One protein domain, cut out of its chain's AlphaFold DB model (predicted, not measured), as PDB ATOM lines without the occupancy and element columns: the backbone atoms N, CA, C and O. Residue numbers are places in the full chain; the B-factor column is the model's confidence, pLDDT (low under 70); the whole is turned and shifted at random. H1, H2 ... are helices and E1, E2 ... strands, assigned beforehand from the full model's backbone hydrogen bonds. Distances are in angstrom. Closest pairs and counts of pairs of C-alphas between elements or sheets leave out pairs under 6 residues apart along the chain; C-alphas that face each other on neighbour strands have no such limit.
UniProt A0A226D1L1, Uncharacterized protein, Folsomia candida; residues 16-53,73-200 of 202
ATOM      1  N   THR A  16      -6.190 -15.894 -17.321       67.31
ATOM      2  CA  THR A  16      -4.894 -16.422 -17.757       67.31
ATOM      3  C   THR A  16      -3.727 -15.497 -17.387       67.31
ATOM      4  O   THR A  16      -2.725 -15.977 -16.863       67.31
ATOM      5  N   SER A  17      -3.867 -14.174 -17.550       78.50
ATOM      6  CA  SER A  17      -2.795 -13.216 -17.234       78.50
ATOM      7  C   SER A  17      -2.597 -13.032 -15.727       78.50
ATOM      8  O   SER A  17      -1.468 -12.871 -15.264       78.50
ATOM      9  N   GLN A  18      -3.664 -13.140 -14.928       83.00
ATOM     10  CA  GLN A  18      -3.548 -13.124 -13.465       83.00
ATOM     11  C   GLN A  18      -2.807 -14.362 -12.933       83.00
ATOM     12  O   GLN A  18      -1.938 -14.237 -12.066       83.00
ATOM     13  N   GLY A  19      -3.105 -15.551 -13.468       86.31
ATOM     14  CA  GLY A  19      -2.416 -16.791 -13.096       86.31
ATOM     15  C   GLY A  19      -0.920 -16.766 -13.430       86.31
ATOM     16  O   GLY A  19      -0.093 -17.162 -12.602       86.31
ATOM     17  N   GLU A  20      -0.562 -16.243 -14.603       89.50
ATOM     18  CA  GLU A  20       0.831 -16.058 -15.028       89.50
ATOM     19  C   GLU A  20       1.589 -15.087 -14.116       89.50
ATOM     20  O   GLU A  20       2.707 -15.386 -13.692       89.50
ATOM     21  N   MET A  21       0.962 -13.971 -13.731       90.12
ATOM     22  CA  MET A  21       1.552 -13.005 -12.800       90.12
ATOM     23  C   MET A  21       1.797 -13.614 -11.414       90.12
ATOM     24  O   MET A  21       2.874 -13.441 -10.838       90.12
ATOM     25  N   ILE A  22       0.839 -14.377 -10.876       90.69
ATOM     26  CA  ILE A  22       1.004 -15.068  -9.586       90.69
ATOM     27  C   ILE A  22       2.151 -16.081  -9.659       90.69
ATOM     28  O   ILE A  22       2.980 -16.150  -8.747       90.69
ATOM     29  N   LEU A  23       2.224 -16.865 -10.738       89.88
ATOM     30  CA  LEU A  23       3.311 -17.817 -10.947       89.88
ATOM     31  C   LEU A  23       4.669 -17.107 -11.032       89.88
ATOM     32  O   LEU A  23       5.623 -17.547 -10.391       89.88
ATOM     33  N   PHE A  24       4.743 -15.988 -11.755       90.75
ATOM     34  CA  PHE A  24       5.950 -15.178 -11.875       90.75
ATOM     35  C   PHE A  24       6.459 -14.698 -10.509       90.75
ATOM     36  O   PHE A  24       7.614 -14.951 -10.166       90.75
ATOM     37  N   TYR A  25       5.601 -14.093  -9.680       92.06
ATOM     38  CA  TYR A  25       6.002 -13.641  -8.341       92.06
ATOM     39  C   TYR A  25       6.397 -14.792  -7.412       92.06
ATOM     40  O   TYR A  25       7.315 -14.643  -6.602       92.06
ATOM     41  N   ARG A  26       5.756 -15.961  -7.532       92.38
ATOM     42  CA  ARG A  26       6.152 -17.161  -6.777       92.38
ATOM     43  C   ARG A  26       7.542 -17.641  -7.173       92.38
ATOM     44  O   ARG A  26       8.368 -17.887  -6.301       92.38
ATOM     45  N   ILE A  27       7.830 -17.729  -8.471       92.00
ATOM     46  CA  ILE A  27       9.157 -18.126  -8.958       92.00
ATOM     47  C   ILE A  27      10.206 -17.106  -8.513       92.00
ATOM     48  O   ILE A  27      11.252 -17.492  -7.990       92.00
ATOM     49  N   LEU A  28       9.917 -15.813  -8.672       94.69
ATOM     50  CA  LEU A  28      10.830 -14.737  -8.305       94.69
ATOM     51  C   LEU A  28      11.135 -14.732  -6.801       94.69
ATOM     52  O   LEU A  28      12.300 -14.668  -6.414       94.69
ATOM     53  N   SER A  29      10.111 -14.853  -5.954       94.25
ATOM     54  CA  SER A  29      10.274 -14.881  -4.494       94.25
ATOM     55  C   SER A  29      11.053 -16.105  -4.019       94.25
ATOM     56  O   SER A  29      12.012 -15.947  -3.266       94.25
ATOM     57  N   VAL A  30      10.726 -17.311  -4.494       94.69
ATOM     58  CA  VAL A  30      11.463 -18.533  -4.126       94.69
ATOM     59  C   VAL A  30      12.915 -18.453  -4.593       94.69
ATOM     60  O   VAL A  30      13.817 -18.796  -3.829       94.69
ATOM     61  N   SER A  31      13.162 -17.952  -5.805       94.88
ATOM     62  CA  SER A  31      14.521 -17.770  -6.328       94.88
ATOM     63  C   SER A  31      15.309 -16.750  -5.499       94.88
ATOM     64  O   SER A  31      16.448 -17.015  -5.122       94.88
ATOM     65  N   GLY A  32      14.691 -15.619  -5.146       97.44
ATOM     66  CA  GLY A  32      15.299 -14.602  -4.287       97.44
ATOM     67  C   GLY A  32      15.646 -15.141  -2.898       97.44
ATOM     68  O   GLY A  32      16.778 -14.989  -2.447       97.44
ATOM     69  N   ILE A  33      14.714 -15.848  -2.249       97.62
ATOM     70  CA  ILE A  33      14.949 -16.492  -0.947       97.62
ATOM     71  C   ILE A  33      16.084 -17.517  -1.052       97.62
ATOM     72  O   ILE A  33      16.961 -17.547  -0.194       97.62
ATOM     73  N   THR A  34      16.106 -18.321  -2.115       97.12
ATOM     74  CA  THR A  34      17.155 -19.323  -2.358       97.12
ATOM     75  C   THR A  34      18.538 -18.680  -2.442       97.12
ATOM     76  O   THR A  34      19.467 -19.130  -1.775       97.12
ATOM     77  N   LEU A  35      18.678 -17.593  -3.208       97.06
ATOM     78  CA  LEU A  35      19.938 -16.852  -3.316       97.06
ATOM     79  C   LEU A  35      20.363 -16.253  -1.970       97.06
ATOM     80  O   LEU A  35      21.531 -16.362  -1.596       97.06
ATOM     81  N   CYS A  36      19.422 -15.676  -1.217       97.94
ATOM     82  CA  CYS A  36      19.689 -15.173   0.130       97.94
ATOM     83  C   CYS A  36      20.166 -16.284   1.071       97.94
ATOM     84  O   CYS A  36      21.098 -16.070   1.838       97.94
ATOM     85  N   LEU A  37      19.574 -17.476   1.001       98.12
ATOM     86  CA  LEU A  37      19.974 -18.615   1.825       98.12
ATOM     87  C   LEU A  37      21.388 -19.105   1.482       98.12
ATOM     88  O   LEU A  37      22.194 -19.297   2.391       98.12
ATOM     89  N   TYR A  38      21.744 -19.214   0.200       97.56
ATOM     90  CA  TYR A  38      23.126 -19.522  -0.189       97.56
ATOM     91  C   TYR A  38      24.117 -18.441   0.255       97.56
ATOM     92  O   TYR A  38      25.229 -18.762   0.675       97.56
ATOM     93  N   LEU A  39      23.719 -17.166   0.217       96.88
ATOM     94  CA  LEU A  39      24.532 -16.079   0.759       96.88
ATOM     95  C   LEU A  39      24.711 -16.220   2.278       96.88
ATOM     96  O   LEU A  39      25.816 -16.028   2.777       96.88
ATOM     97  N   VAL A  40      23.662 -16.599   3.012       97.38
ATOM     98  CA  VAL A  40      23.746 -16.885   4.452       97.38
ATOM     99  C   VAL A  40      24.697 -18.052   4.722       97.38
ATOM    100  O   VAL A  40      25.562 -17.917   5.587       97.38
ATOM    101  N   GLN A  41      24.613 -19.149   3.960       97.31
ATOM    102  CA  GLN A  41      25.560 -20.265   4.079       97.31
ATOM    103  C   GLN A  41      26.995 -19.773   3.863       97.31
ATOM    104  O   GLN A  41      27.852 -19.975   4.723       97.31
ATOM    105  N   TYR A  42      27.241 -19.046   2.768       95.56
ATOM    106  CA  TYR A  42      28.552 -18.478   2.459       95.56
ATOM    107  C   TYR A  42      29.089 -17.617   3.609       95.56
ATOM    108  O   TYR A  42      30.217 -17.815   4.057       95.56
ATOM    109  N   LEU A  43      28.285 -16.669   4.101       95.69
ATOM    110  CA  LEU A  43      28.690 -15.749   5.161       95.69
ATOM    111  C   LEU A  43      28.934 -16.476   6.484       95.69
ATOM    112  O   LEU A  43      29.904 -16.160   7.166       95.69
ATOM    113  N   SER A  44      28.106 -17.462   6.831       95.56
ATOM    114  CA  SER A  44      28.284 -18.245   8.058       95.56
ATOM    115  C   SER A  44      29.619 -18.998   8.067       95.56
ATOM    116  O   SER A  44      30.355 -18.940   9.051       95.56
ATOM    117  N   LEU A  45      29.987 -19.610   6.937       93.25
ATOM    118  CA  LEU A  45      31.250 -20.325   6.767       93.25
ATOM    119  C   LEU A  45      32.437 -19.356   6.705       93.25
ATOM    120  O   LEU A  45      33.493 -19.628   7.272       93.25
ATOM    121  N   TYR A  46      32.257 -18.199   6.069       91.31
ATOM    122  CA  TYR A  46      33.272 -17.150   6.033       91.31
ATOM    123  C   TYR A  46      33.581 -16.607   7.438       91.31
ATOM    124  O   TYR A  46      34.747 -16.502   7.812       91.31
ATOM    125  N   ILE A  47      32.550 -16.328   8.247       93.44
ATOM    126  CA  ILE A  47      32.692 -15.906   9.653       93.44
ATOM    127  C   ILE A  47      33.346 -17.014  10.491       93.44
ATOM    128  O   ILE A  47      34.162 -16.733  11.366       93.44
ATOM    129  N   ALA A  48      33.058 -18.277  10.179       91.19
ATOM    130  CA  ALA A  48      33.713 -19.451  10.751       91.19
ATOM    131  C   ALA A  48      35.172 -19.657  10.277       91.19
ATOM    132  O   ALA A  48      35.761 -20.704  10.546       91.19
ATOM    133  N   ASN A  49      35.768 -18.674   9.588       90.75
ATOM    134  CA  ASN A  49      37.124 -18.703   9.035       90.75
ATOM    135  C   ASN A  49      37.374 -19.860   8.057       90.75
ATOM    136  O   ASN A  49      38.508 -20.324   7.899       90.75
ATOM    137  N   ARG A  50      36.330 -20.328   7.360       88.56
ATOM    138  CA  ARG A  50      36.497 -21.317   6.295       88.56
ATOM    139  C   ARG A  50      37.082 -20.652   5.056       88.56
ATOM    140  O   ARG A  50      36.558 -19.635   4.598       88.56
ATOM    141  N   PRO A  51      38.156 -21.210   4.473       86.69
ATOM    142  CA  PRO A  51      38.692 -20.679   3.228       86.69
ATOM    143  C   PRO A  51      37.625 -20.781   2.133       86.69
ATOM    144  O   PRO A  51      36.930 -21.789   2.048       86.69
ATOM    145  N   SER A  52      37.487 -19.767   1.274       81.44
ATOM    146  CA  SER A  52      36.514 -19.824   0.170       81.44
ATOM    147  C   SER A  52      36.877 -20.908  -0.848       81.44
ATOM    148  O   SER A  52      36.014 -21.634  -1.335       81.44
ATOM    149  N   LYS A  53      38.176 -21.006  -1.157       73.31
ATOM    150  CA  LYS A  53      38.822 -22.042  -1.970       73.31
ATOM    151  C   LYS A  53      40.240 -22.284  -1.432       73.31
ATOM    152  O   LYS A  53      40.821 -21.411  -0.788       73.31
ATOM    153  N   SER A  73      38.379 -28.088  -1.479       69.00
ATOM    154  CA  SER A  73      37.897 -27.273  -2.600       69.00
ATOM    155  C   SER A  73      37.685 -28.107  -3.850       69.00
ATOM    156  O   SER A  73      38.315 -27.867  -4.888       69.00
ATOM    157  N   HIS A  74      36.785 -29.069  -3.735       82.06
ATOM    158  CA  HIS A  74      36.258 -29.796  -4.868       82.06
ATOM    159  C   HIS A  74      34.777 -29.479  -5.090       82.06
ATOM    160  O   HIS A  74      34.120 -28.872  -4.246       82.06
ATOM    161  N   VAL A  75      34.285 -29.817  -6.279       86.56
ATOM    162  CA  VAL A  75      32.863 -29.726  -6.641       86.56
ATOM    163  C   VAL A  75      32.117 -31.005  -6.271       86.56
ATOM    164  O   VAL A  75      30.908 -30.974  -6.056       86.56
ATOM    165  N   SER A  76      32.818 -32.137  -6.230       85.94
ATOM    166  CA  SER A  76      32.246 -33.412  -5.818       85.94
ATOM    167  C   SER A  76      33.291 -34.376  -5.276       85.94
ATOM    168  O   SER A  76      34.477 -34.269  -5.598       85.94
ATOM    169  N   ASP A  77      32.821 -35.321  -4.475       85.81
ATOM    170  CA  ASP A  77      33.588 -36.383  -3.838       85.81
ATOM    171  C   ASP A  77      32.688 -37.590  -3.500       85.81
ATOM    172  O   ASP A  77      31.529 -37.695  -3.922       85.81
ATOM    173  N   HIS A  78      33.218 -38.522  -2.707       83.50
ATOM    174  CA  HIS A  78      32.488 -39.703  -2.241       83.50
ATOM    175  C   HIS A  78      31.228 -39.372  -1.421       83.50
ATOM    176  O   HIS A  78      30.307 -40.194  -1.382       83.50
ATOM    177  N   TYR A  79      31.160 -38.194  -0.795       86.38
ATOM    178  CA  TYR A  79      30.020 -37.732  -0.002       86.38
ATOM    179  C   TYR A  79      28.958 -37.030  -0.846       86.38
ATOM    180  O   TYR A  79      27.792 -37.030  -0.464       86.38
ATOM    181  N   SER A  80      29.284 -36.553  -2.046       91.25
ATOM    182  CA  SER A  80      28.297 -35.950  -2.956       91.25
ATOM    183  C   SER A  80      27.131 -36.892  -3.289       91.25
ATOM    184  O   SER A  80      25.971 -36.478  -3.307       91.25
ATOM    185  N   ILE A  81      27.405 -38.190  -3.488       90.44
ATOM    186  CA  ILE A  81      26.354 -39.205  -3.696       90.44
ATOM    187  C   ILE A  81      25.534 -39.408  -2.414       90.44
ATOM    188  O   ILE A  81      24.317 -39.582  -2.484       90.44
ATOM    189  N   PHE A  82      26.176 -39.351  -1.245       90.31
ATOM    190  CA  PHE A  82      25.484 -39.408   0.042       90.31
ATOM    191  C   PHE A  82      24.547 -38.214   0.228       90.31
ATOM    192  O   PHE A  82      23.372 -38.423   0.523       90.31
ATOM    193  N   ASN A  83      25.019 -36.995  -0.039       93.94
ATOM    194  CA  ASN A  83      24.216 -35.777   0.006       93.94
ATOM    195  C   ASN A  83      23.030 -35.857  -0.963       93.94
ATOM    196  O   ASN A  83      21.893 -35.607  -0.565       93.94
ATOM    197  N   LEU A  84      23.250 -36.323  -2.197       95.12
ATOM    198  CA  LEU A  84      22.178 -36.547  -3.170       95.12
ATOM    199  C   LEU A  84      21.115 -37.530  -2.649       95.12
ATOM    200  O   LEU A  84      19.920 -37.228  -2.695       95.12
ATOM    201  N   LEU A  85      21.510 -38.695  -2.127       93.50
ATOM    202  CA  LEU A  85      20.550 -39.664  -1.584       93.50
ATOM    203  C   LEU A  85      19.857 -39.155  -0.310       93.50
ATOM    204  O   LEU A  85      18.666 -39.414  -0.123       93.50
ATOM    205  N   ALA A  86      20.556 -38.397   0.535       92.94
ATOM    206  CA  ALA A  86      19.985 -37.765   1.720       92.94
ATOM    207  C   ALA A  86      18.910 -36.732   1.341       92.94
ATOM    208  O   ALA A  86      17.833 -36.719   1.940       92.94
ATOM    209  N   GLY A  87      19.143 -35.943   0.290       94.62
ATOM    210  CA  GLY A  87      18.163 -35.006  -0.254       94.62
ATOM    211  C   GLY A  87      16.890 -35.693  -0.744       94.62
ATOM    212  O   GLY A  87      15.780 -35.223  -0.462       94.62
ATOM    213  N   ILE A  88      17.038 -36.841  -1.418       94.31
ATOM    214  CA  ILE A  88      15.907 -37.696  -1.809       94.31
ATOM    215  C   ILE A  88      15.171 -38.216  -0.566       94.31
ATOM    216  O   ILE A  88      13.946 -38.129  -0.489       94.31
ATOM    217  N   GLY A  89      15.904 -38.726   0.426       91.25
ATOM    218  CA  GLY A  89      15.337 -39.211   1.685       91.25
ATOM    219  C   GLY A  89      14.522 -38.140   2.413       91.25
ATOM    220  O   GLY A  89      13.381 -38.396   2.808       91.25
ATOM    221  N   LEU A  90      15.051 -36.914   2.513       91.44
ATOM    222  CA  LEU A  90      14.348 -35.798   3.146       91.44
ATOM    223  C   LEU A  90      13.075 -35.417   2.378       91.44
ATOM    224  O   LEU A  90      12.069 -35.062   2.996       91.44
ATOM    225  N   HIS A  91      13.066 -35.534   1.048       91.62
ATOM    226  CA  HIS A  91      11.851 -35.324   0.258       91.62
ATOM    227  C   HIS A  91      10.739 -36.309   0.643       91.62
ATOM    228  O   HIS A  91       9.590 -35.900   0.832       91.62
ATOM    229  N   TYR A  92      11.058 -37.601   0.776       89.94
ATOM    230  CA  TYR A  92      10.074 -38.600   1.201       89.94
ATOM    231  C   TYR A  92       9.618 -38.367   2.636       89.94
ATOM    232  O   TYR A  92       8.419 -38.395   2.898       89.94
ATOM    233  N   PHE A  93      10.551 -38.074   3.542       88.75
ATOM    234  CA  PHE A  93      10.246 -37.790   4.941       88.75
ATOM    235  C   PHE A  93       9.288 -36.598   5.089       88.75
ATOM    236  O   PHE A  93       8.226 -36.713   5.697       88.75
ATOM    237  N   THR A  94       9.608 -35.470   4.453       88.06
ATOM    238  CA  THR A  94       8.763 -34.261   4.474       88.06
ATOM    239  C   THR A  94       7.446 -34.442   3.717       88.06
ATOM    240  O   THR A  94       6.461 -33.767   4.014       88.06
ATOM    241  N   SER A  95       7.386 -35.363   2.754       86.88
ATOM    242  CA  SER A  95       6.138 -35.711   2.071       86.88
ATOM    243  C   SER A  95       5.235 -36.624   2.897       86.88
ATOM    244  O   SER A  95       4.020 -36.516   2.763       86.88
ATOM    245  N   ALA A  96       5.803 -37.462   3.767       85.06
ATOM    246  CA  ALA A  96       5.058 -38.351   4.654       85.06
ATOM    247  C   ALA A  96       4.441 -37.632   5.869       85.06
ATOM    248  O   ALA A  96       3.427 -38.083   6.388       85.06
ATOM    249  N   LEU A  97       5.022 -36.511   6.313       79.75
ATOM    250  CA  LEU A  97       4.594 -35.798   7.525       79.75
ATOM    251  C   LEU A  97       3.387 -34.843   7.356       79.75
ATOM    252  O   LEU A  97       2.852 -34.417   8.375       79.75
ATOM    253  N   LEU A  98       2.914 -34.560   6.126       66.56
ATOM    254  CA  LEU A  98       1.866 -33.556   5.783       66.56
ATOM    255  C   LEU A  98       2.264 -32.094   6.145       66.56
ATOM    256  O   LEU A  98       3.138 -31.869   6.968       66.56
ATOM    257  N   GLY A  99       1.696 -30.997   5.619       68.81
ATOM    258  CA  GLY A  99       1.179 -30.689   4.283       68.81
ATOM    259  C   GLY A  99       1.759 -29.347   3.775       68.81
ATOM    260  O   GLY A  99       1.051 -28.343   3.776       68.81
ATOM    261  N   PRO A 100       3.042 -29.290   3.361       74.44
ATOM    262  CA  PRO A 100       3.632 -28.094   2.765       74.44
ATOM    263  C   PRO A 100       3.496 -28.095   1.235       74.44
ATOM    264  O   PRO A 100       3.539 -29.154   0.593       74.44
ATOM    265  N   THR A 101       3.396 -26.907   0.632       86.81
ATOM    266  CA  THR A 101       3.480 -26.751  -0.828       86.81
ATOM    267  C   THR A 101       4.847 -27.209  -1.341       86.81
ATOM    268  O   THR A 101       5.813 -27.349  -0.582       86.81
ATOM    269  N   ARG A 102       4.965 -27.430  -2.655       87.25
ATOM    270  CA  ARG A 102       6.240 -27.815  -3.281       87.25
ATOM    271  C   ARG A 102       7.368 -26.834  -2.936       87.25
ATOM    272  O   ARG A 102       8.490 -27.262  -2.689       87.25
ATOM    273  N   GLU A 103       7.062 -25.540  -2.879       89.75
ATOM    274  CA  GLU A 103       8.023 -24.485  -2.550       89.75
ATOM    275  C   GLU A 103       8.442 -24.537  -1.082       89.75
ATOM    276  O   GLU A 103       9.624 -24.427  -0.777       89.75
ATOM    277  N   GLN A 104       7.494 -24.760  -0.169       89.94
ATOM    278  CA  GLN A 104       7.793 -24.883   1.256       89.94
ATOM    279  C   GLN A 104       8.672 -26.103   1.541       89.94
ATOM    280  O   GLN A 104       9.630 -25.993   2.298       89.94
ATOM    281  N   LYS A 105       8.398 -27.244   0.894       90.50
ATOM    282  CA  LYS A 105       9.251 -28.442   0.991       90.50
ATOM    283  C   LYS A 105      10.669 -28.165   0.493       90.50
ATOM    284  O   LYS A 105      11.628 -28.557   1.148       90.50
ATOM    285  N   PHE A 106      10.791 -27.468  -0.639       93.12
ATOM    286  CA  PHE A 106      12.083 -27.082  -1.203       93.12
ATOM    287  C   PHE A 106      12.867 -26.159  -0.258       93.12
ATOM    288  O   PHE A 106      14.025 -26.432   0.045       93.12
ATOM    289  N   LEU A 107      12.234 -25.097   0.249       94.50
ATOM    290  CA  LEU A 107      12.884 -24.156   1.165       94.50
ATOM    291  C   LEU A 107      13.253 -24.815   2.496       94.50
ATOM    292  O   LEU A 107      14.337 -24.562   3.010       94.50
ATOM    293  N   LEU A 108      12.393 -25.686   3.030       93.69
ATOM    294  CA  LEU A 108      12.691 -26.453   4.235       93.69
ATOM    295  C   LEU A 108      13.925 -27.336   4.029       93.69
ATOM    296  O   LEU A 108      14.831 -27.298   4.853       93.69
ATOM    297  N   ALA A 109      13.989 -28.073   2.916       94.94
ATOM    298  CA  ALA A 109      15.138 -28.910   2.588       94.94
ATOM    299  C   ALA A 109      16.437 -28.096   2.488       94.94
ATOM    300  O   ALA A 109      17.452 -28.487   3.067       94.94
ATOM    301  N   LEU A 110      16.387 -26.935   1.828       97.25
ATOM    302  CA  LEU A 110      17.530 -26.036   1.695       97.25
ATOM    303  C   LEU A 110      17.992 -25.492   3.053       97.25
ATOM    304  O   LEU A 110      19.179 -25.531   3.357       97.25
ATOM    305  N   ILE A 111      17.060 -25.024   3.888       97.12
ATOM    306  CA  ILE A 111      17.365 -24.520   5.234       97.12
ATOM    307  C   ILE A 111      17.976 -25.628   6.092       97.12
ATOM    308  O   ILE A 111      18.993 -25.395   6.739       97.12
ATOM    309  N   THR A 112      17.389 -26.828   6.085       96.00
ATOM    310  CA  THR A 112      17.903 -27.973   6.846       96.00
ATOM    311  C   THR A 112      19.349 -28.277   6.469       96.00
ATOM    312  O   THR A 112      20.188 -28.390   7.361       96.00
ATOM    313  N   GLN A 113      19.654 -28.349   5.171       97.12
ATOM    314  CA  GLN A 113      21.008 -28.654   4.722       97.12
ATOM    315  C   GLN A 113      21.991 -27.525   5.043       97.12
ATOM    316  O   GLN A 113      23.071 -27.794   5.553       97.12
ATOM    317  N   ILE A 114      21.610 -26.260   4.834       97.62
ATOM    318  CA  ILE A 114      22.463 -25.114   5.176       97.62
ATOM    319  C   ILE A 114      22.785 -25.090   6.669       97.62
ATOM    320  O   ILE A 114      23.933 -24.848   7.039       97.62
ATOM    321  N   VAL A 115      21.792 -25.325   7.530       96.69
ATOM    322  CA  VAL A 115      22.003 -25.353   8.982       96.69
ATOM    323  C   VAL A 115      22.950 -26.486   9.362       96.69
ATOM    324  O   VAL A 115      23.872 -26.251  10.138       96.69
ATOM    325  N   LEU A 116      22.759 -27.682   8.799       94.69
ATOM    326  CA  LEU A 116      23.625 -28.832   9.059       94.69
ATOM    327  C   LEU A 116      25.075 -28.546   8.648       94.69
ATOM    328  O   LEU A 116      25.982 -28.672   9.469       94.69
ATOM    329  N   GLU A 117      25.271 -28.099   7.410       94.12
ATOM    330  CA  GLU A 117      26.573 -27.742   6.846       94.12
ATOM    331  C   GLU A 117      27.286 -26.667   7.669       94.12
ATOM    332  O   GLU A 117      28.446 -26.819   8.052       94.12
ATOM    333  N   SER A 118      26.569 -25.596   8.011       94.62
ATOM    334  CA  SER A 118      27.120 -24.480   8.785       94.62
ATOM    335  C   SER A 118      27.465 -24.889  10.220       94.62
ATOM    336  O   SER A 118      28.430 -24.377  10.786       94.62
ATOM    337  N   ALA A 119      26.688 -25.800  10.817       92.94
ATOM    338  CA  ALA A 119      26.920 -26.299  12.167       92.94
ATOM    339  C   ALA A 119      28.126 -27.244  12.225       92.94
ATOM    340  O   ALA A 119      29.012 -27.048  13.055       92.94
ATOM    341  N   VAL A 120      28.189 -28.234  11.329       89.62
ATOM    342  CA  VAL A 120      29.278 -29.224  11.292       89.62
ATOM    343  C   VAL A 120      30.608 -28.570  10.925       89.62
ATOM    344  O   VAL A 120      31.643 -28.898  11.504       89.62
ATOM    345  N   ASN A 121      30.579 -27.584  10.029       91.06
ATOM    346  CA  ASN A 121      31.748 -26.797   9.662       91.06
ATOM    347  C   ASN A 121      31.960 -25.573  10.572       91.06
ATOM    348  O   ASN A 121      32.724 -24.671  10.230       91.06
ATOM    349  N   ASN A 122      31.383 -25.523  11.772       91.56
ATOM    350  CA  ASN A 122      31.719 -24.496  12.760       91.56
ATOM    351  C   ASN A 122      32.947 -24.911  13.604       91.56
ATOM    352  O   ASN A 122      33.019 -26.072  14.011       91.56
ATOM    353  N   PRO A 123      33.899 -24.003  13.915       88.62
ATOM    354  CA  PRO A 123      35.032 -24.294  14.794       88.62
ATOM    355  C   PRO A 123      34.618 -24.912  16.130       88.62
ATOM    356  O   PRO A 123      35.180 -25.922  16.526       88.62
ATOM    357  N   PHE A 124      33.556 -24.400  16.761       87.69
ATOM    358  CA  PHE A 124      33.069 -24.933  18.035       87.69
ATOM    359  C   PHE A 124      32.688 -26.419  17.943       87.69
ATOM    360  O   PHE A 124      32.998 -27.208  18.839       87.69
ATOM    361  N   PHE A 125      32.028 -26.808  16.848       88.44
ATOM    362  CA  PHE A 125      31.652 -28.198  16.613       88.44
ATOM    363  C   PHE A 125      32.879 -29.061  16.312       88.44
ATOM    364  O   PHE A 125      33.018 -30.134  16.893       88.44
ATOM    365  N   LEU A 126      33.790 -28.595  15.452       86.62
ATOM    366  CA  LEU A 126      35.002 -29.347  15.121       86.62
ATOM    367  C   LEU A 126      35.925 -29.548  16.325       86.62
ATOM    368  O   LEU A 126      36.433 -30.650  16.507       86.62
ATOM    369  N   ASP A 127      36.102 -28.531  17.161       86.19
ATOM    370  CA  ASP A 127      36.966 -28.613  18.340       86.19
ATOM    371  C   ASP A 127      36.398 -29.590  19.382       86.19
ATOM    372  O   ASP A 127      37.144 -30.286  20.069       86.19
ATOM    373  N   SER A 128      35.066 -29.678  19.475       83.19
ATOM    374  CA  SER A 128      34.377 -30.505  20.473       83.19
ATOM    375  C   SER A 128      34.106 -31.939  20.005       83.19
ATOM    376  O   SER A 128      34.141 -32.869  20.810       83.19
ATOM    377  N   PHE A 129      33.807 -32.122  18.716       80.81
ATOM    378  CA  PHE A 129      33.311 -33.378  18.142       80.81
ATOM    379  C   PHE A 129      34.092 -33.842  16.910       80.81
ATOM    380  O   PHE A 129      33.988 -35.008  16.534       80.81
ATOM    381  N   GLY A 130      34.864 -32.968  16.265       76.62
ATOM    382  CA  GLY A 130      35.454 -33.229  14.953       76.62
ATOM    383  C   GLY A 130      36.385 -34.438  14.944       76.62
ATOM    384  O   GLY A 130      36.172 -35.362  14.165       76.62
ATOM    385  N   SER A 131      37.347 -34.483  15.870       72.19
ATOM    386  CA  SER A 131      38.301 -35.597  16.008       72.19
ATOM    387  C   SER A 131      37.664 -36.919  16.456       72.19
ATOM    388  O   SER A 131      38.284 -37.973  16.333       72.19
ATOM    389  N   LYS A 132      36.439 -36.864  16.985       78.12
ATOM    390  CA  LYS A 132      35.710 -38.008  17.548       78.12
ATOM    391  C   LYS A 132      34.738 -38.612  16.540       78.12
ATOM    392  O   LYS A 132      34.559 -39.828  16.487       78.12
ATOM    393  N   LEU A 133      34.100 -37.761  15.737       74.19
ATOM    394  CA  LEU A 133      33.094 -38.157  14.754       74.19
ATOM    395  C   LEU A 133      33.700 -38.442  13.383       74.19
ATOM    396  O   LEU A 133      33.335 -39.441  12.757       74.19
ATOM    397  N   PHE A 134      34.632 -37.601  12.942       75.25
ATOM    398  CA  PHE A 134      35.251 -37.690  11.624       75.25
ATOM    399  C   PHE A 134      36.625 -38.354  11.703       75.25
ATOM    400  O   PHE A 134      37.091 -38.738  12.778       75.25
ATOM    401  N   ASP A 135      37.267 -38.540  10.550       69.38
ATOM    402  CA  ASP A 135      38.670 -38.936  10.546       69.38
ATOM    403  C   ASP A 135      39.526 -37.877  11.254       69.38
ATOM    404  O   ASP A 135      39.264 -36.678  11.178       69.38
ATOM    405  N   THR A 136      40.595 -38.321  11.904       63.31
ATOM    406  CA  THR A 136      41.560 -37.470  12.612       63.31
ATOM    407  C   THR A 136      42.204 -36.409  11.718       63.31
ATOM    408  O   THR A 136      42.700 -35.403  12.221       63.31
ATOM    409  N   SER A 137      42.183 -36.604  10.394       69.44
ATOM    410  CA  SER A 137      42.660 -35.628   9.412       69.44
ATOM    411  C   SER A 137      41.592 -34.634   8.925       69.44
ATOM    412  O   SER A 137      41.915 -33.749   8.125       69.44
ATOM    413  N   TYR A 138      40.344 -34.741   9.400       76.75
ATOM    414  CA  TYR A 138      39.250 -33.851   9.017       76.75
ATOM    415  C   TYR A 138      39.302 -32.515   9.752       76.75
ATOM    416  O   TYR A 138      39.108 -32.433  10.962       76.75
ATOM    417  N   SER A 139      39.529 -31.443   8.992       77.38
ATOM    418  CA  SER A 139      39.596 -30.071   9.507       77.38
ATOM    419  C   SER A 139      38.415 -29.198   9.081       77.38
ATOM    420  O   SER A 139      38.455 -27.986   9.296       77.38
ATOM    421  N   GLY A 140      37.389 -29.776   8.455       83.31
ATOM    422  CA  GLY A 140      36.269 -29.045   7.862       83.31
ATOM    423  C   GLY A 140      36.448 -28.683   6.387       83.31
ATOM    424  O   GLY A 140      37.551 -28.707   5.824       83.31
ATOM    425  N   ASP A 141      35.330 -28.293   5.788       87.44
ATOM    426  CA  ASP A 141      35.203 -27.959   4.376       87.44
ATOM    427  C   ASP A 141      35.640 -26.531   4.032       87.44
ATOM    428  O   ASP A 141      35.650 -25.625   4.872       87.44
ATOM    429  N   THR A 142      35.976 -26.297   2.756       89.00
ATOM    430  CA  THR A 142      35.961 -24.924   2.226       89.00
ATOM    431  C   THR A 142      34.532 -24.500   1.947       89.00
ATOM    432  O   THR A 142      33.647 -25.336   1.774       89.00
ATOM    433  N   VAL A 143      34.321 -23.189   1.811       91.19
ATOM    434  CA  VAL A 143      33.008 -22.656   1.431       91.19
ATOM    435  C   VAL A 143      32.525 -23.269   0.115       91.19
ATOM    436  O   VAL A 143      31.345 -23.574  -0.013       91.19
ATOM    437  N   LEU A 144      33.428 -23.494  -0.849       90.12
ATOM    438  CA  LEU A 144      33.072 -24.141  -2.111       90.12
ATOM    439  C   LEU A 144      32.514 -25.553  -1.899       90.12
ATOM    440  O   LEU A 144      31.482 -25.853  -2.486       90.12
ATOM    441  N   ASN A 145      33.173 -26.388  -1.091       90.38
ATOM    442  CA  ASN A 145      32.742 -27.776  -0.908       90.38
ATOM    443  C   ASN A 145      31.392 -27.846  -0.195       90.38
ATOM    444  O   ASN A 145      30.435 -28.355  -0.756       90.38
ATOM    445  N   SER A 146      31.267 -27.164   0.944       92.94
ATOM    446  CA  SER A 146      30.016 -27.132   1.710       92.94
ATOM    447  C   SER A 146      28.825 -26.586   0.897       92.94
ATOM    448  O   SER A 146      27.700 -27.080   0.990       92.94
ATOM    449  N   VAL A 147      29.046 -25.586   0.030       94.50
ATOM    450  CA  VAL A 147      28.001 -25.115  -0.899       94.50
ATOM    451  C   VAL A 147      27.665 -26.177  -1.949       94.50
ATOM    452  O   VAL A 147      26.493 -26.337  -2.291       94.50
ATOM    453  N   MET A 148      28.657 -26.901  -2.470       94.75
ATOM    454  CA  MET A 148      28.432 -27.968  -3.448       94.75
ATOM    455  C   MET A 148      27.733 -29.177  -2.829       94.75
ATOM    456  O   MET A 148      26.843 -29.732  -3.470       94.75
ATOM    457  N   ASP A 149      28.010 -29.509  -1.574       94.50
ATOM    458  CA  ASP A 149      27.255 -30.505  -0.814       94.50
ATOM    459  C   ASP A 149      25.782 -30.119  -0.682       94.50
ATOM    460  O   ASP A 149      24.898 -30.931  -0.975       94.50
ATOM    461  N   THR A 150      25.493 -28.844  -0.391       97.25
ATOM    462  CA  THR A 150      24.121 -28.320  -0.450       97.25
ATOM    463  C   THR A 150      23.515 -28.453  -1.848       97.25
ATOM    464  O   THR A 150      22.344 -28.811  -1.984       97.25
ATOM    465  N   VAL A 151      24.276 -28.190  -2.915       96.81
ATOM    466  CA  VAL A 151      23.796 -28.347  -4.299       96.81
ATOM    467  C   VAL A 151      23.480 -29.810  -4.618       96.81
ATOM    468  O   VAL A 151      22.406 -30.079  -5.161       96.81
ATOM    469  N   TRP A 152      24.346 -30.761  -4.263       97.12
ATOM    470  CA  TRP A 152      24.104 -32.194  -4.464       97.12
ATOM    471  C   TRP A 152      22.880 -32.673  -3.689       97.12
ATOM    472  O   TRP A 152      22.029 -33.375  -4.245       97.12
ATOM    473  N   PHE A 153      22.731 -32.209  -2.450       97.56
ATOM    474  CA  PHE A 153      21.562 -32.473  -1.627       97.56
ATOM    475  C   PHE A 153      20.268 -31.962  -2.267       97.56
ATOM    476  O   PHE A 153      19.314 -32.719  -2.467       97.56
ATOM    477  N   MET A 154      20.232 -30.687  -2.659       97.38
ATOM    478  CA  MET A 154      19.048 -30.099  -3.290       97.38
ATOM    479  C   MET A 154      18.740 -30.735  -4.645       97.38
ATOM    480  O   MET A 154      17.572 -30.937  -4.980       97.38
ATOM    481  N   THR A 155      19.773 -31.117  -5.395       96.31
ATOM    482  CA  THR A 155      19.638 -31.895  -6.631       96.31
ATOM    483  C   THR A 155      18.884 -33.193  -6.354       96.31
ATOM    484  O   THR A 155      17.866 -33.464  -6.991       96.31
ATOM    485  N   GLY A 156      19.304 -33.950  -5.339       94.94
ATOM    486  CA  GLY A 156      18.595 -35.140  -4.880       94.94
ATOM    487  C   GLY A 156      17.139 -34.870  -4.497       94.94
ATOM    488  O   GLY A 156      16.229 -35.544  -4.982       94.94
ATOM    489  N   ASN A 157      16.894 -33.838  -3.687       94.94
ATOM    490  CA  ASN A 157      15.544 -33.470  -3.251       94.94
ATOM    491  C   ASN A 157      14.590 -33.181  -4.424       94.94
ATOM    492  O   ASN A 157      13.421 -33.570  -4.390       94.94
ATOM    493  N   LEU A 158      15.094 -32.544  -5.485       93.12
ATOM    494  CA  LEU A 158      14.339 -32.283  -6.711       93.12
ATOM    495  C   LEU A 158      14.122 -33.549  -7.554       93.12
ATOM    496  O   LEU A 158      13.058 -33.706  -8.159       93.12
ATOM    497  N   PHE A 159      15.099 -34.459  -7.593       92.12
ATOM    498  CA  PHE A 159      15.005 -35.724  -8.330       92.12
ATOM    499  C   PHE A 159      14.133 -36.783  -7.648       92.12
ATOM    500  O   PHE A 159      13.687 -37.715  -8.322       92.12
ATOM    501  N   ALA A 160      13.828 -36.624  -6.359       87.88
ATOM    502  CA  ALA A 160      13.051 -37.576  -5.566       87.88
ATOM    503  C   ALA A 160      11.715 -37.987  -6.204       87.88
ATOM    504  O   ALA A 160      11.317 -39.145  -6.119       87.88
ATOM    505  N   VAL A 161      11.054 -37.068  -6.916       81.25
ATOM    506  CA  VAL A 161       9.755 -37.303  -7.577       81.25
ATOM    507  C   VAL A 161       9.826 -38.398  -8.655       81.25
ATOM    508  O   VAL A 161       8.802 -38.960  -9.032       81.25
ATOM    509  N   LYS A 162      11.022 -38.720  -9.166       85.94
ATOM    510  CA  LYS A 162      11.220 -39.690 -10.254       85.94
ATOM    511  C   LYS A 162      11.653 -41.078  -9.787       85.94
ATOM    512  O   LYS A 162      11.709 -41.988 -10.609       85.94
ATOM    513  N   LEU A 163      11.999 -41.247  -8.512       87.81
ATOM    514  CA  LEU A 163      12.531 -42.510  -8.011       87.81
ATOM    515  C   LEU A 163      11.428 -43.338  -7.331       87.81
ATOM    516  O   LEU A 163      10.581 -42.793  -6.630       87.81
ATOM    517  N   PRO A 164      11.389 -44.662  -7.530       87.12
ATOM    518  CA  PRO A 164      10.578 -45.545  -6.698       87.12
ATOM    519  C   PRO A 164      11.231 -45.760  -5.328       87.12
ATOM    520  O   PRO A 164      12.447 -45.945  -5.235       87.12
ATOM    521  N   TYR A 165      10.422 -45.839  -4.270       86.25
ATOM    522  CA  TYR A 165      10.913 -46.066  -2.904       86.25
ATOM    523  C   TYR A 165      11.827 -47.308  -2.751       86.25
ATOM    524  O   TYR A 165      12.875 -47.183  -2.115       86.25
ATOM    525  N   PRO A 166      11.549 -48.474  -3.380       90.25
ATOM    526  CA  PRO A 166      12.455 -49.627  -3.301       90.25
ATOM    527  C   PRO A 166      13.830 -49.374  -3.931       90.25
ATOM    528  O   PRO A 166      14.833 -49.892  -3.448       90.25
ATOM    529  N   VAL A 167      13.887 -48.557  -4.991       90.38
ATOM    530  CA  VAL A 167      15.147 -48.197  -5.655       90.38
ATOM    531  C   VAL A 167      15.988 -47.324  -4.730       90.38
ATOM    532  O   VAL A 167      17.177 -47.591  -4.573       90.38
ATOM    533  N   LEU A 168      15.372 -46.344  -4.060       89.69
ATOM    534  CA  LEU A 168      16.054 -45.543  -3.042       89.69
ATOM    535  C   LEU A 168      16.617 -46.424  -1.923       89.69
ATOM    536  O   LEU A 168      17.784 -46.276  -1.572       89.69
ATOM    537  N   LEU A 169      15.813 -47.339  -1.373       89.75
ATOM    538  CA  LEU A 169      16.275 -48.242  -0.316       89.75
ATOM    539  C   LEU A 169      17.462 -49.099  -0.773       89.75
ATOM    540  O   LEU A 169      18.436 -49.234  -0.036       89.75
ATOM    541  N   GLY A 170      17.413 -49.629  -2.000       93.56
ATOM    542  CA  GLY A 170      18.532 -50.359  -2.594       93.56
ATOM    543  C   GLY A 170      19.788 -49.494  -2.736       93.56
ATOM    544  O   GLY A 170      20.869 -49.917  -2.336       93.56
ATOM    545  N   MET A 171      19.647 -48.263  -3.239       92.25
ATOM    546  CA  MET A 171      20.756 -47.308  -3.371       92.25
ATOM    547  C   MET A 171      21.364 -46.936  -2.015       92.25
ATOM    548  O   MET A 171      22.586 -46.922  -1.888       92.25
ATOM    549  N   LEU A 172      20.537 -46.686  -0.996       90.25
ATOM    550  CA  LEU A 172      20.995 -46.415   0.369       90.25
ATOM    551  C   LEU A 172      21.739 -47.615   0.957       90.25
ATOM    552  O   LEU A 172      22.795 -47.435   1.552       90.25
ATOM    553  N   GLY A 173      21.236 -48.836   0.748       91.50
ATOM    554  CA  GLY A 173      21.908 -50.058   1.191       91.50
ATOM    555  C   GLY A 173      23.272 -50.253   0.525       91.50
ATOM    556  O   GLY A 173      24.261 -50.515   1.206       91.50
ATOM    557  N   VAL A 174      23.354 -50.064  -0.797       92.94
ATOM    558  CA  VAL A 174      24.626 -50.130  -1.538       92.94
ATOM    559  C   VAL A 174      25.590 -49.048  -1.066       92.94
ATOM    560  O   VAL A 174      26.769 -49.336  -0.870       92.94
ATOM    561  N   LEU A 175      25.111 -47.822  -0.851       90.50
ATOM    562  CA  LEU A 175      25.948 -46.734  -0.365       90.50
ATOM    563  C   LEU A 175      26.458 -47.009   1.053       90.50
ATOM    564  O   LEU A 175      27.629 -46.788   1.327       90.50
ATOM    565  N   GLU A 176      25.618 -47.527   1.945       90.31
ATOM    566  CA  GLU A 176      26.017 -47.872   3.311       90.31
ATOM    567  C   GLU A 176      27.074 -48.988   3.326       90.31
ATOM    568  O   GLU A 176      28.052 -48.909   4.072       90.31
ATOM    569  N   LEU A 177      26.937 -49.988   2.447       91.00
ATOM    570  CA  LEU A 177      27.961 -51.016   2.239       91.00
ATOM    571  C   LEU A 177      29.246 -50.428   1.651       91.00
ATOM    572  O   LEU A 177      30.335 -50.745   2.126       91.00
ATOM    573  N   TYR A 178      29.133 -49.557   0.646       89.81
ATOM    574  CA  TYR A 178      30.274 -48.872   0.046       89.81
ATOM    575  C   TYR A 178      31.035 -48.067   1.094       89.81
ATOM    576  O   TYR A 178      32.238 -48.255   1.250       89.81
ATOM    577  N   ARG A 179      30.349 -47.225   1.865       86.62
ATOM    578  CA  ARG A 179      30.974 -46.432   2.922       86.62
ATOM    579  C   ARG A 179      31.592 -47.353   3.978       86.62
ATOM    580  O   ARG A 179      32.768 -47.202   4.293       86.62
ATOM    581  N   GLY A 180      30.868 -48.376   4.436       85.69
ATOM    582  CA  GLY A 180      31.361 -49.291   5.469       85.69
ATOM    583  C   GLY A 180      32.603 -50.086   5.051       85.69
ATOM    584  O   GLY A 180      33.535 -50.233   5.837       85.69
ATOM    585  N   VAL A 181      32.650 -50.578   3.811       86.94
ATOM    586  CA  VAL A 181      33.765 -51.396   3.302       86.94
ATOM    587  C   VAL A 181      34.909 -50.526   2.783       86.94
ATOM    588  O   VAL A 181      36.075 -50.761   3.098       86.94
ATOM    589  N   TYR A 182      34.589 -49.525   1.962       83.75
ATOM    590  CA  TYR A 182      35.575 -48.715   1.259       83.75
ATOM    591  C   TYR A 182      36.044 -47.536   2.113       83.75
ATOM    592  O   TYR A 182      37.254 -47.349   2.257       83.75
ATOM    593  N   LEU A 183      35.120 -46.772   2.693       79.31
ATOM    594  CA  LEU A 183      35.430 -45.622   3.548       79.31
ATOM    595  C   LEU A 183      35.547 -45.996   5.033       79.31
ATOM    596  O   LEU A 183      35.725 -45.113   5.847       79.31
ATOM    597  N   ARG A 184      35.432 -47.277   5.418       83.75
ATOM    598  CA  ARG A 184      35.530 -47.738   6.822       83.75
ATOM    599  C   ARG A 184      34.652 -46.956   7.808       83.75
ATOM    600  O   ARG A 184      34.924 -46.924   9.007       83.75
ATOM    601  N   GLU A 185      33.585 -46.354   7.308       80.69
ATOM    602  CA  GLU A 185      32.643 -45.556   8.071       80.69
ATOM    603  C   GLU A 185      31.254 -45.778   7.506       80.69
ATOM    604  O   GLU A 185      31.068 -46.021   6.323       80.69
ATOM    605  N   ASN A 186      30.247 -45.717   8.348       85.69
ATOM    606  CA  ASN A 186      28.861 -45.865   7.939       85.69
ATOM    607  C   ASN A 186      27.967 -45.136   8.948       85.69
ATOM    608  O   ASN A 186      28.453 -44.656   9.982       85.69
ATOM    609  N   VAL A 187      26.672 -45.016   8.668       83.69
ATOM    610  CA  VAL A 187      25.747 -44.296   9.553       83.69
ATOM    611  C   VAL A 187      25.770 -44.894  10.960       83.69
ATOM    612  O   VAL A 187      25.865 -44.150  11.936       83.69
ATOM    613  N   PHE A 188      25.781 -46.224  11.082       84.75
ATOM    614  CA  PHE A 188      25.841 -46.900  12.383       84.75
ATOM    615  C   PHE A 188      27.079 -46.512  13.198       84.75
ATOM    616  O   PHE A 188      26.975 -46.232  14.393       84.75
ATOM    617  N   SER A 189      28.245 -46.456  12.556       83.38
ATOM    618  CA  SER A 189      29.498 -46.087  13.210       83.38
ATOM    619  C   SER A 189      29.481 -44.638  13.698       83.38
ATOM    620  O   SER A 189      29.914 -44.376  14.817       83.38
ATOM    621  N   ILE A 190      28.918 -43.709  12.917       83.69
ATOM    622  CA  ILE A 190      28.812 -42.292  13.290       83.69
ATOM    623  C   ILE A 190      27.842 -42.123  14.459       83.69
ATOM    624  O   ILE A 190      28.165 -41.438  15.425       83.69
ATOM    625  N   VAL A 191      26.683 -42.787  14.420       85.06
ATOM    626  CA  VAL A 191      25.703 -42.747  15.518       85.06
ATOM    627  C   VAL A 191      26.306 -43.304  16.808       85.06
ATOM    628  O   VAL A 191      26.120 -42.724  17.877       85.06
ATOM    629  N   LEU A 192      27.068 -44.399  16.727       86.81
ATOM    630  CA  LEU A 192      27.732 -44.975  17.893       86.81
ATOM    631  C   LEU A 192      28.806 -44.038  18.459       86.81
ATOM    632  O   LEU A 192      28.829 -43.818  19.669       86.81
ATOM    633  N   LYS A 193      29.646 -43.449  17.597       86.75
ATOM    634  CA  LYS A 193      30.644 -42.444  17.994       86.75
ATOM    635  C   LYS A 193      29.981 -41.241  18.658       86.75
ATOM    636  O   LYS A 193      30.412 -40.834  19.732       86.75
ATOM    637  N   MET A 194      28.894 -40.726  18.082       84.62
ATOM    638  CA  MET A 194      28.134 -39.603  18.635       84.62
ATOM    639  C   MET A 194      27.544 -39.939  20.001       84.62
ATOM    640  O   MET A 194      27.720 -39.173  20.944       84.62
ATOM    641  N   LYS A 195      26.919 -41.113  20.147       88.19
ATOM    642  CA  LYS A 195      26.412 -41.590  21.439       88.19
ATOM    643  C   LYS A 195      27.532 -41.674  22.479       88.19
ATOM    644  O   LYS A 195      27.366 -41.170  23.583       88.19
ATOM    645  N   ASN A 196      28.658 -42.298  22.138       88.69
ATOM    646  CA  ASN A 196      29.778 -42.457  23.065       88.69
ATOM    647  C   ASN A 196      30.384 -41.101  23.448       88.69
ATOM    648  O   ASN A 196      30.623 -40.869  24.626       88.69
ATOM    649  N   THR A 197      30.523 -40.187  22.485       85.00
ATOM    650  CA  THR A 197      31.009 -38.821  22.719       85.00
ATOM    651  C   THR A 197      30.110 -38.062  23.693       85.00
ATOM    652  O   THR A 197      30.588 -37.473  24.658       85.00
ATOM    653  N   LEU A 198      28.790 -38.108  23.479       84.81
ATOM    654  CA  LEU A 198      27.813 -37.431  24.339       84.81
ATOM    655  C   LEU A 198      27.747 -38.026  25.752       84.81
ATOM    656  O   LEU A 198      27.412 -37.319  26.699       84.81
ATOM    657  N   LEU A 199      28.062 -39.316  25.897       88.75
ATOM    658  CA  LEU A 199      28.104 -40.016  27.182       88.75
ATOM    659  C   LEU A 199      29.492 -39.984  27.850       88.75
ATOM    660  O   LEU A 199      29.632 -40.515  28.949       88.75
ATOM    661  N   GLY A 200      30.506 -39.392  27.208       83.81
ATOM    662  CA  GLY A 200      31.883 -39.371  27.711       83.81
ATOM    663  C   GLY A 200      32.546 -40.754  27.784       83.81
ATOM    664  O   GLY A 200      33.371 -40.984  28.659       83.81
TER     665      GLY A 200
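What this domain is: This is residues 16 to 53 and 73 to 200 of the 202 residues of an uncharacterized protein of Folsomia candida (UniProt A0A226D1L1). Look for a bundle of three helices, H1, H3 and H5, with H2 packed on H5 and H3, and H6 packed on H2 beyond; H4 and H7 form a crossed pair past the end of H3. Residues 16 to 25 of H1 stick out. The 166 printed residues have seven named helices and one named strand, in the order H1, E1, H2, H3, H4, H5, H6, H7, mostly helix. The whole is compact, with a radius of gyration of the C-alphas of 17.7 A, and spans 61 by 41 by 30 A.

How they stand to each other: Start at H1, residues 16 to 47; its residues 30 to 45 touch H3, residues 102 to 120, the same way at a shallow tilt of 3 degrees, closest at C-alphas 41 and 114, 5.9 A. H5, residues 143 to 162, touches H3 opposite ways at a shallow tilt of 33 degrees, only just short of steep, closest at C-alphas 113 and 150, 6.0 A. H2, residues 78 to 96, touches H5 at a steep tilt of 47 degrees, closest at C-alphas 84 and 156, 4.2 A. Residues 82 to 89 of H2 touch H6, residues 165 to 182, closest at C-alphas 85 and 172, 7.0 A. H4, residues 123 to 133, touches H7, residues 187 to 198, closest at C-alphas 133 and 193, 5.9 A. E1, residues 74 to 76, pairs with no named strand. Every O i to N i+4 pair is within hydrogen-bond range in H1, H3, H6 and H7, against 14 of 15 in H2, 5 of 7 in H4 and 14 of 16 in H5.

Where its parts are: Find C-alpha 16 at (-4.894, -16.422, -17.757); H1 runs 46.5 A from there. H5 spans 30.0 A, H2 28.3 A; H7 ends at C-alpha 198, (27.813, -37.431, 24.339).

The domain as a whole: Residues 54 to 72 are not printed; C-alphas 53 and 73 are 5.3 A apart. Of the links printed whole, none is long. Confidence is under 70 at residues 16, 73, 98 to 99 and 135 to 137.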